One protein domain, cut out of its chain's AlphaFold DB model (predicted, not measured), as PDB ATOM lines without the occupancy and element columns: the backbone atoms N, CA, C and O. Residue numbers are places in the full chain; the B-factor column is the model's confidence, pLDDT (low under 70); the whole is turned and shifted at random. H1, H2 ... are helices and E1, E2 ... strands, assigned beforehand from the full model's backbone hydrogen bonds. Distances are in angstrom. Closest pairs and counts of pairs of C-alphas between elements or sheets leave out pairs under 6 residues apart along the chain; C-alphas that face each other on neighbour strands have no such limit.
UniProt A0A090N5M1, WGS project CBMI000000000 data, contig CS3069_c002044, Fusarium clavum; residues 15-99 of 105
ATOM      1  N   GLU A  15     314.443 119.280 321.146       81.50
ATOM      2  CA  GLU A  15     314.121 118.066 321.905       81.50
ATOM      3  C   GLU A  15     312.621 117.910 322.214       81.50
ATOM      4  O   GLU A  15     312.236 117.010 322.964       81.50
ATOM      5  N   LYS A  16     311.755 118.764 321.649       76.75
ATOM      6  CA  LYS A  16     310.297 118.755 321.871       76.75
ATOM      7  C   LYS A  16     309.913 118.977 323.343       76.75
ATOM      8  O   LYS A  16     308.851 118.555 323.811       76.75
ATOM      9  N   GLN A  17     310.782 119.662 324.079       73.50
ATOM     10  CA  GLN A  17     310.564 120.067 325.458       73.50
ATOM     11  C   GLN A  17     310.159 121.536 325.498       73.50
ATOM     12  O   GLN A  17     310.726 122.386 324.813       73.50
ATOM     13  N   PHE A  18     309.182 121.858 326.338       73.00
ATOM     14  CA  PHE A  18     308.808 123.237 326.607       73.00
ATOM     15  C   PHE A  18     309.146 123.599 328.044       73.00
ATOM     16  O   PHE A  18     308.962 122.820 328.977       73.00
ATOM     17  N   SER A  19     309.612 124.828 328.221       73.69
ATOM     18  CA  SER A  19     309.813 125.429 329.532       73.69
ATOM     19  C   SER A  19     308.799 126.545 329.748       73.69
ATOM     20  O   SER A  19     308.265 127.130 328.799       73.69
ATOM     21  N   HIS A  20     308.587 126.918 331.008       73.69
ATOM     22  CA  HIS A  20     307.759 128.073 331.352       73.69
ATOM     23  C   HIS A  20     308.219 129.364 330.636       73.69
ATOM     24  O   HIS A  20     307.394 130.199 330.258       73.69
ATOM     25  N   LYS A  21     309.529 129.520 330.382       75.56
ATOM     26  CA  LYS A  21     310.079 130.658 329.626       75.56
ATOM     27  C   LYS A  21     309.630 130.649 328.162       75.56
ATOM     28  O   LYS A  21     309.172 131.683 327.678       75.56
ATOM     29  N   VAL A  22     309.695 129.496 327.492       80.69
ATOM     30  CA  VAL A  22     309.248 129.328 326.096       80.69
ATOM     31  C   VAL A  22     307.749 129.614 325.974       80.69
ATOM     32  O   VAL A  22     307.342 130.425 325.142       80.69
ATOM     33  N   VAL A  23     306.932 129.059 326.876       80.94
ATOM     34  CA  VAL A  23     305.479 129.316 326.925       80.94
ATOM     35  C   VAL A  23     305.182 130.806 327.132       80.94
ATOM     36  O   VAL A  23     304.332 131.381 326.450       80.94
ATOM     37  N   ARG A  24     305.906 131.475 328.040       81.31
ATOM     38  CA  ARG A  24     305.738 132.915 328.288       81.31
ATOM     39  C   ARG A  24     306.083 133.755 327.057       81.31
ATOM     40  O   ARG A  24     305.379 134.727 326.795       81.31
ATOM     41  N   LYS A  25     307.109 133.369 326.296       84.06
ATOM     42  CA  LYS A  25     307.498 134.029 325.039       84.06
ATOM     43  C   LYS A  25     306.450 133.839 323.944       84.06
ATOM     44  O   LYS A  25     306.042 134.812 323.321       84.06
ATOM     45  N   MET A  26     305.905 132.634 323.790       86.81
ATOM     46  CA  MET A  26     304.813 132.368 322.839       86.81
ATOM     47  C   MET A  26     303.557 133.201 323.138       86.81
ATOM     48  O   MET A  26     302.879 133.667 322.223       86.81
ATOM     49  N   LYS A  27     303.261 133.485 324.416       84.81
ATOM     50  CA  LYS A  27     302.162 134.399 324.783       84.81
ATOM     51  C   LYS A  27     302.375 135.820 324.275       84.81
ATOM     52  O   LYS A  27     301.381 136.497 324.018       84.81
ATOM     53  N   THR A  28     303.613 136.274 324.126       86.75
ATOM     54  CA  THR A  28     303.931 137.631 323.663       86.75
ATOM     55  C   THR A  28     304.204 137.716 322.166       86.75
ATOM     56  O   THR A  28     304.301 138.826 321.664       86.75
ATOM     57  N   PHE A  29     304.283 136.586 321.455       89.94
ATOM     58  CA  PHE A  29     304.478 136.580 320.004       89.94
ATOM     59  C   PHE A  29     303.353 137.316 319.284       89.94
ATOM     60  O   PHE A  29     302.162 137.104 319.573       89.94
ATOM     61  N   THR A  30     303.774 138.154 318.342       91.75
ATOM     62  CA  THR A  30     302.958 138.671 317.247       91.75
ATOM     63  C   THR A  30     302.837 137.621 316.137       91.75
ATOM     64  O   THR A  30     303.509 136.585 316.172       91.75
ATOM     65  N   LEU A  31     301.967 137.871 315.153       91.50
ATOM     66  CA  LEU A  31     301.885 137.022 313.962       91.50
ATOM     67  C   LEU A  31     303.193 137.071 313.154       91.50
ATOM     68  O   LEU A  31     303.666 136.030 312.717       91.50
ATOM     69  N   GLU A  32     303.817 138.246 313.038       91.19
ATOM     70  CA  GLU A  32     305.103 138.421 312.345       91.19
ATOM     71  C   GLU A  32     306.233 137.629 313.020       91.19
ATOM     72  O   GLU A  32     307.018 136.966 312.342       91.19
ATOM     73  N   ASP A  33     306.292 137.635 314.360       91.19
ATOM     74  CA  ASP A  33     307.243 136.795 315.099       91.19
ATOM     75  C   ASP A  33     307.017 135.321 314.765       91.19
ATOM     76  O   ASP A  33     307.961 134.582 314.491       91.19
ATOM     77  N   PHE A  34     305.757 134.886 314.783       91.25
ATOM     78  CA  PHE A  34     305.407 133.505 314.493       91.25
ATOM     79  C   PHE A  34     305.802 133.097 313.073       91.25
ATOM     80  O   PHE A  34     306.434 132.058 312.911       91.25
ATOM     81  N   GLU A  35     305.493 133.916 312.068       90.50
ATOM     82  CA  GLU A  35     305.893 133.686 310.679       90.50
ATOM     83  C   GLU A  35     307.408 133.542 310.559       90.50
ATOM     84  O   GLU A  35     307.892 132.533 310.047       90.50
ATOM     85  N   TYR A  36     308.158 134.484 311.131       90.81
ATOM     86  CA  TYR A  36     309.614 134.436 311.133       90.81
ATOM     87  C   TYR A  36     310.153 133.170 311.812       90.81
ATOM     88  O   TYR A  36     311.002 132.473 311.254       90.81
ATOM     89  N   TYR A  37     309.663 132.838 313.011       88.75
ATOM     90  CA  TYR A  37     310.164 131.680 313.747       88.75
ATOM     91  C   TYR A  37     309.726 130.348 313.126       88.75
ATOM     92  O   TYR A  37     310.496 129.392 313.172       88.75
ATOM     93  N   SER A  38     308.560 130.289 312.477       88.00
ATOM     94  CA  SER A  38     308.063 129.099 311.769       88.00
ATOM     95  C   SER A  38     308.933 128.669 310.583       88.00
ATOM     96  O   SER A  38     308.871 127.515 310.166       88.00
ATOM     97  N   MET A  39     309.812 129.548 310.088       87.38
ATOM     98  CA  MET A  39     310.815 129.199 309.078       87.38
ATOM     99  C   MET A  39     311.939 128.307 309.625       87.38
ATOM    100  O   MET A  39     312.653 127.673 308.846       87.38
ATOM    101  N   TYR A  40     312.130 128.252 310.947       88.94
ATOM    102  CA  TYR A  40     313.150 127.415 311.568       88.94
ATOM    103  C   TYR A  40     312.575 126.076 312.017       88.94
ATOM    104  O   TYR A  40     311.606 126.023 312.775       88.94
ATOM    105  N   THR A  41     313.252 124.990 311.640       85.31
ATOM    106  CA  THR A  41     312.844 123.610 311.940       85.31
ATOM    107  C   THR A  41     312.562 123.378 313.424       85.31
ATOM    108  O   THR A  41     311.518 122.836 313.756       85.31
ATOM    109  N   PHE A  42     313.415 123.877 314.331       85.25
ATOM    110  CA  PHE A  42     313.226 123.684 315.779       85.25
ATOM    111  C   PHE A  42     311.883 124.224 316.296       85.25
ATOM    112  O   PHE A  42     311.323 123.692 317.249       85.25
ATOM    113  N   PHE A  43     311.382 125.309 315.700       87.06
ATOM    114  CA  PHE A  43     310.138 125.944 316.112       87.06
ATOM    115  C   PHE A  43     308.948 125.359 315.358       87.06
ATOM    116  O   PHE A  43     307.904 125.127 315.958       87.06
ATOM    117  N   ASN A  44     309.107 125.086 314.062       86.38
ATOM    118  CA  ASN A  44     308.063 124.463 313.256       86.38
ATOM    119  C   ASN A  44     307.699 123.070 313.793       86.38
ATOM    120  O   ASN A  44     306.540 122.812 314.107       86.38
ATOM    121  N   ASP A  45     308.704 122.221 314.023       83.94
ATOM    122  CA  ASP A  45     308.504 120.878 314.570       83.94
ATOM    123  C   ASP A  45     307.847 120.933 315.950       83.94
ATOM    124  O   ASP A  45     307.003 120.101 316.276       83.94
ATOM    125  N   PHE A  46     308.191 121.943 316.754       84.06
ATOM    126  CA  PHE A  46     307.534 122.189 318.030       84.06
ATOM    127  C   PHE A  46     306.044 122.530 317.858       84.06
ATOM    128  O   PHE A  46     305.203 121.986 318.572       84.06
ATOM    129  N   VAL A  47     305.705 123.427 316.926       85.81
ATOM    130  CA  VAL A  47     304.320 123.856 316.680       85.81
ATOM    131  C   VAL A  47     303.464 122.702 316.163       85.81
ATOM    132  O   VAL A  47     302.341 122.557 316.632       85.81
ATOM    133  N   ILE A  48     303.993 121.849 315.283       83.69
ATOM    134  CA  ILE A  48     303.272 120.689 314.728       83.69
ATOM    135  C   ILE A  48     302.833 119.700 315.824       83.69
ATOM    136  O   ILE A  48     301.836 118.999 315.670       83.69
ATOM    137  N   LEU A  49     303.531 119.657 316.964       81.12
ATOM    138  CA  LEU A  49     303.142 118.816 318.103       81.12
ATOM    139  C   LEU A  49     301.941 119.359 318.878       81.12
ATOM    140  O   LEU A  49     301.366 118.641 319.696       81.12
ATOM    141  N   ILE A  50     301.564 120.620 318.673       82.69
ATOM    142  CA  ILE A  50     300.392 121.198 319.322       82.69
ATOM    143  C   ILE A  50     299.143 120.583 318.671       82.69
ATOM    144  O   ILE A  50     298.982 120.683 317.453       82.69
ATOM    145  N   PRO A  51     298.221 119.974 319.446       77.00
ATOM    146  CA  PRO A  51     297.022 119.359 318.887       77.00
ATOM    147  C   PRO A  51     296.242 120.300 317.954       77.00
ATOM    148  O   PRO A  51     295.780 121.371 318.364       77.00
ATOM    149  N   GLY A  52     296.070 119.877 316.699       76.38
ATOM    150  CA  GLY A  52     295.344 120.625 315.668       76.38
ATOM    151  C   GLY A  52     296.123 121.777 315.020       76.38
ATOM    152  O   GLY A  52     295.491 122.650 314.419       76.38
ATOM    153  N   ALA A  53     297.453 121.810 315.175       78.75
ATOM    154  CA  ALA A  53     298.377 122.712 314.480       78.75
ATOM    155  C   ALA A  53     299.139 121.996 313.340       78.75
ATOM    156  O   ALA A  53     300.335 122.188 313.146       78.75
ATOM    157  N   ASP A  54     298.436 121.156 312.586       70.75
ATOM    158  CA  ASP A  54     298.920 120.372 311.441       70.75
ATOM    159  C   ASP A  54     298.460 120.953 310.091       70.75
ATOM    160  O   ASP A  54     298.543 120.309 309.044       70.75
ATOM    161  N   THR A  55     297.956 122.188 310.099       73.38
ATOM    162  CA  THR A  55     297.393 122.827 308.907       73.38
ATOM    163  C   THR A  55     298.446 123.668 308.176       73.38
ATOM    164  O   THR A  55     299.339 124.222 308.816       73.38
ATOM    165  N   PRO A  56     298.332 123.866 306.850       76.06
ATOM    166  CA  PRO A  56     299.176 124.820 306.125       76.06
ATOM    167  C   PRO A  56     298.824 126.292 306.426       76.06
ATOM    168  O   PRO A  56     299.468 127.201 305.906       76.06
ATOM    169  N   CYS A  57     297.790 126.558 307.235       86.06
ATOM    170  CA  CYS A  57     297.338 127.908 307.544       86.06
ATOM    171  C   CYS A  57     298.130 128.493 308.722       86.06
ATOM    172  O   CYS A  57     297.926 128.124 309.880       86.06
ATOM    173  N   VAL A  58     298.992 129.466 308.420       86.19
ATOM    174  CA  VAL A  58     299.826 130.176 309.405       86.19
ATOM    175  C   VAL A  58     298.985 130.795 310.523       86.19
ATOM    176  O   VAL A  58     299.297 130.609 311.695       86.19
ATOM    177  N   ILE A  59     297.894 131.486 310.176       89.69
ATOM    178  CA  ILE A  59     297.011 132.146 311.153       89.69
ATOM    179  C   ILE A  59     296.401 131.117 312.107       89.69
ATOM    180  O   ILE A  59     296.403 131.314 313.320       89.69
ATOM    181  N   HIS A  60     295.933 129.988 311.573       88.81
ATOM    182  CA  HIS A  60     295.333 128.928 312.380       88.81
ATOM    183  C   HIS A  60     296.356 128.316 313.340       88.81
ATOM    184  O   HIS A  60     296.076 128.160 314.530       88.81
ATOM    185  N   ASN A  61     297.566 128.019 312.864       89.12
ATOM    186  CA  ASN A  61     298.627 127.475 313.714       89.12
ATOM    187  C   ASN A  61     299.096 128.496 314.765       89.12
ATOM    188  O   ASN A  61     299.363 128.119 315.909       89.12
ATOM    189  N   PHE A  62     299.126 129.790 314.430       92.75
ATOM    190  CA  PHE A  62     299.401 130.862 315.385       92.75
ATOM    191  C   PHE A  62     298.344 130.911 316.495       92.75
ATOM    192  O   PHE A  62     298.690 130.914 317.678       92.75
ATOM    193  N   GLU A  63     297.053 130.880 316.152       90.94
ATOM    194  CA  GLU A  63     295.967 130.841 317.138       90.94
ATOM    195  C   GLU A  63     296.053 129.608 318.043       90.94
ATOM    196  O   GLU A  63     295.902 129.715 319.264       90.94
ATOM    197  N   ARG A  64     296.368 128.439 317.472       89.44
ATOM    198  CA  ARG A  64     296.573 127.195 318.229       89.44
ATOM    199  C   ARG A  64     297.740 127.305 319.198       89.44
ATOM    200  O   ARG A  64     297.571 126.981 320.373       89.44
ATOM    201  N   MET A  65     298.877 127.839 318.757       90.69
ATOM    202  CA  MET A  65     300.024 128.102 319.625       90.69
ATOM    203  C   MET A  65     299.652 129.057 320.769       90.69
ATOM    204  O   MET A  65     300.009 128.814 321.925       90.69
ATOM    205  N   LYS A  66     298.895 130.126 320.492       90.50
ATOM    206  CA  LYS A  66     298.452 131.081 321.522       90.50
ATOM    207  C   LYS A  66     297.494 130.443 322.525       90.50
ATOM    208  O   LYS A  66     297.615 130.717 323.720       90.50
ATOM    209  N   ASN A  67     296.576 129.597 322.066       87.31
ATOM    210  CA  ASN A  67     295.654 128.866 322.933       87.31
ATOM    211  C   ASN A  67     296.398 127.856 323.811       87.31
ATOM    212  O   ASN A  67     296.248 127.899 325.030       87.31
ATOM    213  N   PHE A  68     297.303 127.066 323.229       85.44
ATOM    214  CA  PHE A  68     298.189 126.175 323.978       85.44
ATOM    215  C   PHE A  68     298.975 126.933 325.055       85.44
ATOM    216  O   PHE A  68     298.965 126.558 326.226       85.44
ATOM    217  N   ALA A  69     299.602 128.058 324.701       84.94
ATOM    218  CA  ALA A  69     300.386 128.840 325.651       84.94
ATOM    219  C   ALA A  69     299.530 129.449 326.785       84.94
ATOM    220  O   ALA A  69     300.010 129.621 327.911       84.94
ATOM    221  N   ARG A  70     298.257 129.771 326.517       82.56
ATOM    222  CA  ARG A  70     297.291 130.208 327.541       82.56
ATOM    223  C   ARG A  70     296.913 129.067 328.486       82.56
ATOM    224  O   ARG A  70     296.950 129.277 329.697       82.56
ATOM    225  N   GLU A  71     296.604 127.890 327.953       77.81
ATOM    226  CA  GLU A  71     296.248 126.701 328.737       77.81
ATOM    227  C   GLU A  71     297.412 126.216 329.605       77.81
ATOM    228  O   GLU A  71     297.243 125.966 330.792       77.81
ATOM    229  N   GLN A  72     298.633 126.174 329.071       73.81
ATOM    230  CA  GLN A  72     299.799 125.820 329.881       73.81
ATOM    231  C   GLN A  72     300.044 126.853 330.986       73.81
ATOM    232  O   GLN A  72     300.372 126.500 332.113       73.81
ATOM    233  N   SER A  73     299.827 128.142 330.709       67.19
ATOM    234  CA  SER A  73     299.977 129.196 331.716       67.19
ATOM    235  C   SER A  73     299.001 129.057 332.886       67.19
ATOM    236  O   SER A  73     299.382 129.423 333.997       67.19
ATOM    237  N   SER A  74     297.772 128.569 332.676       63.06
ATOM    238  CA  SER A  74     296.839 128.332 333.786       63.06
ATOM    239  C   SER A  74     297.314 127.174 334.659       63.06
ATOM    240  O   SER A  74     297.277 127.292 335.881       63.06
ATOM    241  N   VAL A  75     297.871 126.122 334.056       62.81
ATOM    242  CA  VAL A  75     298.489 125.011 334.792       62.81
ATOM    243  C   VAL A  75     299.729 125.473 335.566       62.81
ATOM    244  O   VAL A  75     299.847 125.185 336.753       62.81
ATOM    245  N   TYR A  76     300.618 126.264 334.957       61.53
ATOM    246  CA  TYR A  76     301.820 126.778 335.630       61.53
ATOM    247  C   TYR A  76     301.529 127.791 336.744       61.53
ATOM    248  O   TYR A  76     302.295 127.881 337.703       61.53
ATOM    249  N   ASN A  77     300.427 128.539 336.663       60.97
ATOM    250  CA  ASN A  77     300.002 129.413 337.759       60.97
ATOM    251  C   ASN A  77     299.531 128.625 338.991       60.97
ATOM    252  O   ASN A  77     299.577 129.156 340.098       60.97
ATOM    253  N   LEU A  78     299.097 127.375 338.806       62.94
ATOM    254  CA  LEU A  78     298.679 126.472 339.883       62.94
ATOM    255  C   LEU A  78     299.853 125.677 340.476       62.94
ATOM    256  O   LEU A  78     299.681 124.962 341.462       62.94
ATOM    257  N   LEU A  79     301.043 125.792 339.884       58.72
ATOM    258  CA  LEU A  79     302.240 125.074 340.294       58.72
ATOM    259  C   LEU A  79     303.053 125.885 341.331       58.72
ATOM    260  O   LEU A  79     303.255 127.090 341.142       58.72
ATOM    261  N   PRO A  80     303.536 125.255 342.426       53.97
ATOM    262  CA  PRO A  80     304.420 125.911 343.394       53.97
ATOM    263  C   PRO A  80     305.696 126.463 342.733       53.97
ATOM    264  O   PRO A  80     306.155 125.945 341.720       53.97
ATOM    265  N   ASP A  81     306.315 127.504 343.299       56.91
ATOM    266  CA  ASP A  81     307.477 128.179 342.679       56.91
ATOM    267  C   ASP A  81     308.645 127.230 342.349       56.91
ATOM    268  O   ASP A  81     309.327 127.414 341.341       56.91
ATOM    269  N   LEU A  82     308.814 126.162 343.135       49.62
ATOM    270  CA  LEU A  82     309.789 125.091 342.898       49.62
ATOM    271  C   LEU A  82     309.535 124.306 341.600       49.62
ATOM    272  O   LEU A  82     310.479 123.832 340.975       49.62
ATOM    273  N   THR A  83     308.281 124.180 341.165       51.88
ATOM    274  CA  THR A  83     307.910 123.448 339.946       51.88
ATOM    275  C   THR A  83     307.805 124.352 338.715       51.88
ATOM    276  O   THR A  83     307.682 123.858 337.596       51.88
ATOM    277  N   LYS A  84     307.964 125.676 338.864       54.78
ATOM    278  CA  LYS A  84     308.025 126.627 337.733       54.78
ATOM    279  C   LYS A  84     309.305 126.506 336.895       54.78
ATOM    280  O   LYS A  84     309.371 127.064 335.799       54.78
ATOM    281  N   GLY A  85     310.303 125.768 337.387       54.84
ATOM    282  CA  GLY A  85     311.486 125.346 336.631       54.84
ATOM    283  C   GLY A  85     311.314 124.028 335.863       54.84
ATOM    284  O   GLY A  85     312.260 123.595 335.213       54.84
ATOM    285  N   VAL A  86     310.148 123.374 335.941       56.28
ATOM    286  CA  VAL A  86     309.928 122.056 335.327       56.28
ATOM    287  C   VAL A  86     309.669 122.206 333.829       56.28
ATOM    288  O   VAL A  86     308.693 122.835 333.405       56.28
ATOM    289  N   ASN A  87     310.550 121.595 333.035       60.91
ATOM    290  CA  ASN A  87     310.355 121.406 331.604       60.91
ATOM    291  C   ASN A  87     309.318 120.294 331.390       60.91
ATOM    292  O   ASN A  87     309.432 119.208 331.957       60.91
ATOM    293  N   GLY A  88     308.288 120.574 330.598       63.31
ATOM    294  CA  GLY A  88     307.342 119.563 330.143       63.31
ATOM    295  C   GLY A  88     307.794 118.962 328.814       63.31
ATOM    296  O   GLY A  88     308.414 119.637 327.991       63.31
ATOM    297  N   ARG A  89     307.475 117.687 328.590       62.34
ATOM    298  CA  ARG A  89     307.655 116.993 327.310       62.34
ATOM    299  C   ARG A  89     306.327 116.973 326.565       62.34
ATOM    300  O   ARG A  89     305.312 116.586 327.142       62.34
ATOM    301  N   LEU A  90     306.324 117.368 325.295       61.84
ATOM    302  CA  LEU A  90     305.189 117.128 324.403       61.84
ATOM    303  C   LEU A  90     305.400 115.786 323.707       61.84
ATOM    304  O   LEU A  90     306.426 115.572 323.064       61.84
ATOM    305  N   THR A  91     304.446 114.866 323.838       60.38
ATOM    306  CA  THR A  91     304.450 113.654 323.013       60.38
ATOM    307  C   THR A  91     303.942 113.952 321.615       60.38
ATOM    308  O   THR A  91     303.274 114.952 321.381       60.38
ATOM    309  N   GLU A  92     304.185 113.030 320.688       53.91
ATOM    310  CA  GLU A  92     303.700 113.108 319.302       53.91
ATOM    311  C   GLU A  92     302.169 113.199 319.194       53.91
ATOM    312  O   GLU A  92     301.639 113.716 318.222       53.91
ATOM    313  N   SER A  93     301.444 112.763 320.227       57.34
ATOM    314  CA  SER A  93     299.991 112.938 320.369       57.34
ATOM    315  C   SER A  93     299.565 114.310 320.918       57.34
ATOM    316  O   SER A  93     298.396 114.498 321.260       57.34
ATOM    317  N   GLY A  94     300.511 115.236 321.086       54.12
ATOM    318  CA  GLY A  94     300.321 116.572 321.649       54.12
ATOM    319  C   GLY A  94     299.912 116.596 323.121       54.12
ATOM    320  O   GLY A  94     299.430 117.608 323.632       54.12
ATOM    321  N   ARG A  95     300.103 115.477 323.831       58.50
ATOM    322  CA  ARG A  95     299.907 115.408 325.278       58.50
ATOM    323  C   ARG A  95     301.155 115.912 325.986       58.50
ATOM    324  O   ARG A  95     302.278 115.549 325.649       58.50
ATOM    325  N   VAL A  96     300.930 116.724 327.006       58.28
ATOM    326  CA  VAL A  96     301.975 117.196 327.906       58.28
ATOM    327  C   VAL A  96     302.234 116.147 328.982       58.28
ATOM    328  O   VAL A  96     301.346 115.833 329.775       58.28
ATOM    329  N   PHE A  97     303.465 115.650 329.044       57.22
ATOM    330  CA  PHE A  97     303.978 114.872 330.162       57.22
ATOM    331  C   PHE A  97     304.942 115.737 330.961       57.22
ATOM    332  O   PHE A  97     305.910 116.280 330.435       57.22
ATOM    333  N   TYR A  98     304.682 115.856 332.253       56.19
ATOM    334  CA  TYR A  98     305.647 116.427 333.178       56.19
ATOM    335  C   TYR A  98     306.628 115.318 333.543       56.19
ATOM    336  O   TYR A  98     306.179 114.232 333.923       56.19
ATOM    337  N   ASP A  99     307.936 115.576 333.447       51.66
ATOM    338  CA  ASP A  99     308.929 114.698 334.066       51.66
ATOM    339  C   ASP A  99     308.668 114.735 335.576       51.66
ATOM    340  O   ASP A  99     309.089 115.630 336.309       51.66
TER     341      ASP A  99
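Overview. This is residues 15 to 99 of the 105 residues of an uncharacterized protein of Fusarium clavum (UniProt A0A090N5M1). One long helix, H4, makes the length of the body; the short helices H1 and H2 pack on it, H3 lies close by near H2, and a small hairpin of two strands, E1 and E2, lies away from H1 and H2. Residues 77 to 82, at the last end of H4 and beyond it, stick out. The printed part has 85 residues, with four named helices followed by two named strands in the order H1, H2, H3, H4, E1, E2, and the class is mostly helix. The sheet has the order E1, E2 and is antiparallel. The whole is compact, with a radius of gyration of the C-alphas of 12.4 A and spans of 37 by 25 by 19 A.

Along the chain. H1 is residues 20 to 28, beginning at C-alpha 20, (307.759, 128.073, 331.352), and 12.9 A long from first to last C-alpha. H2 is residues 31 to 38, 10.3 A. H3 is residues 41 to 48, 10.4 A. H4 is residues 58 to 77, 28.4 A, from C-alpha 58 at (299.826, 130.176, 309.405) to C-alpha 77 at (300.002, 129.413, 337.759). E1 is residues 88 to 90, 6.6 A, and E2 is residues 96 to 98, 6.5 A, ending at C-alpha 98, (305.647, 116.427, 333.178).

Arrangement. H1 and H4 touch, opposite ways at a steep tilt of 47 degrees; their closest C-alphas, of Val 23 and Ala 69, are 5.3 A apart. H2 touches H4 with H4's residues 58 to 62 alone, about perpendicular at 88 degrees, the closest C-alphas being those of Phe 34 and Phe 62, 6.6 A. H3 and H4 are close but not clearly touching, about perpendicular at 81 degrees, with the C-alphas of Val 47 and Met 65 closest at 6.7 A. H2 and H3 only just touch, and only at the corner by their link, with 3 pairs of C-alphas within 8 A; the closest, of Ser 38 and Asn 44, are 4.9 A apart. H1 and H2 are only just apart, at 8.4 A. E1 and E2 form a hairpin, antiparallel at 148 degrees; N 89 and O 97 are within hydrogen-bond range at 2.8 A, and so are N 97 and O 89 at 2.8 A. Residues 17 to 18 pair antiparallel with residues 88 to 89 of E1. Every O i to N i+4 pair is within hydrogen-bond range in H2 and H4, against 4 of 5 in H1 and 3 of 4 in H3.

Size, cuts and confidence. The two C-alphas farthest apart, of Pro 56 and Leu 82, are 38.3 A apart. The printed part has no cut, and no link is long. The mean pLDDT of the printed part is 75.9, and residues 73 to 99 are under 70.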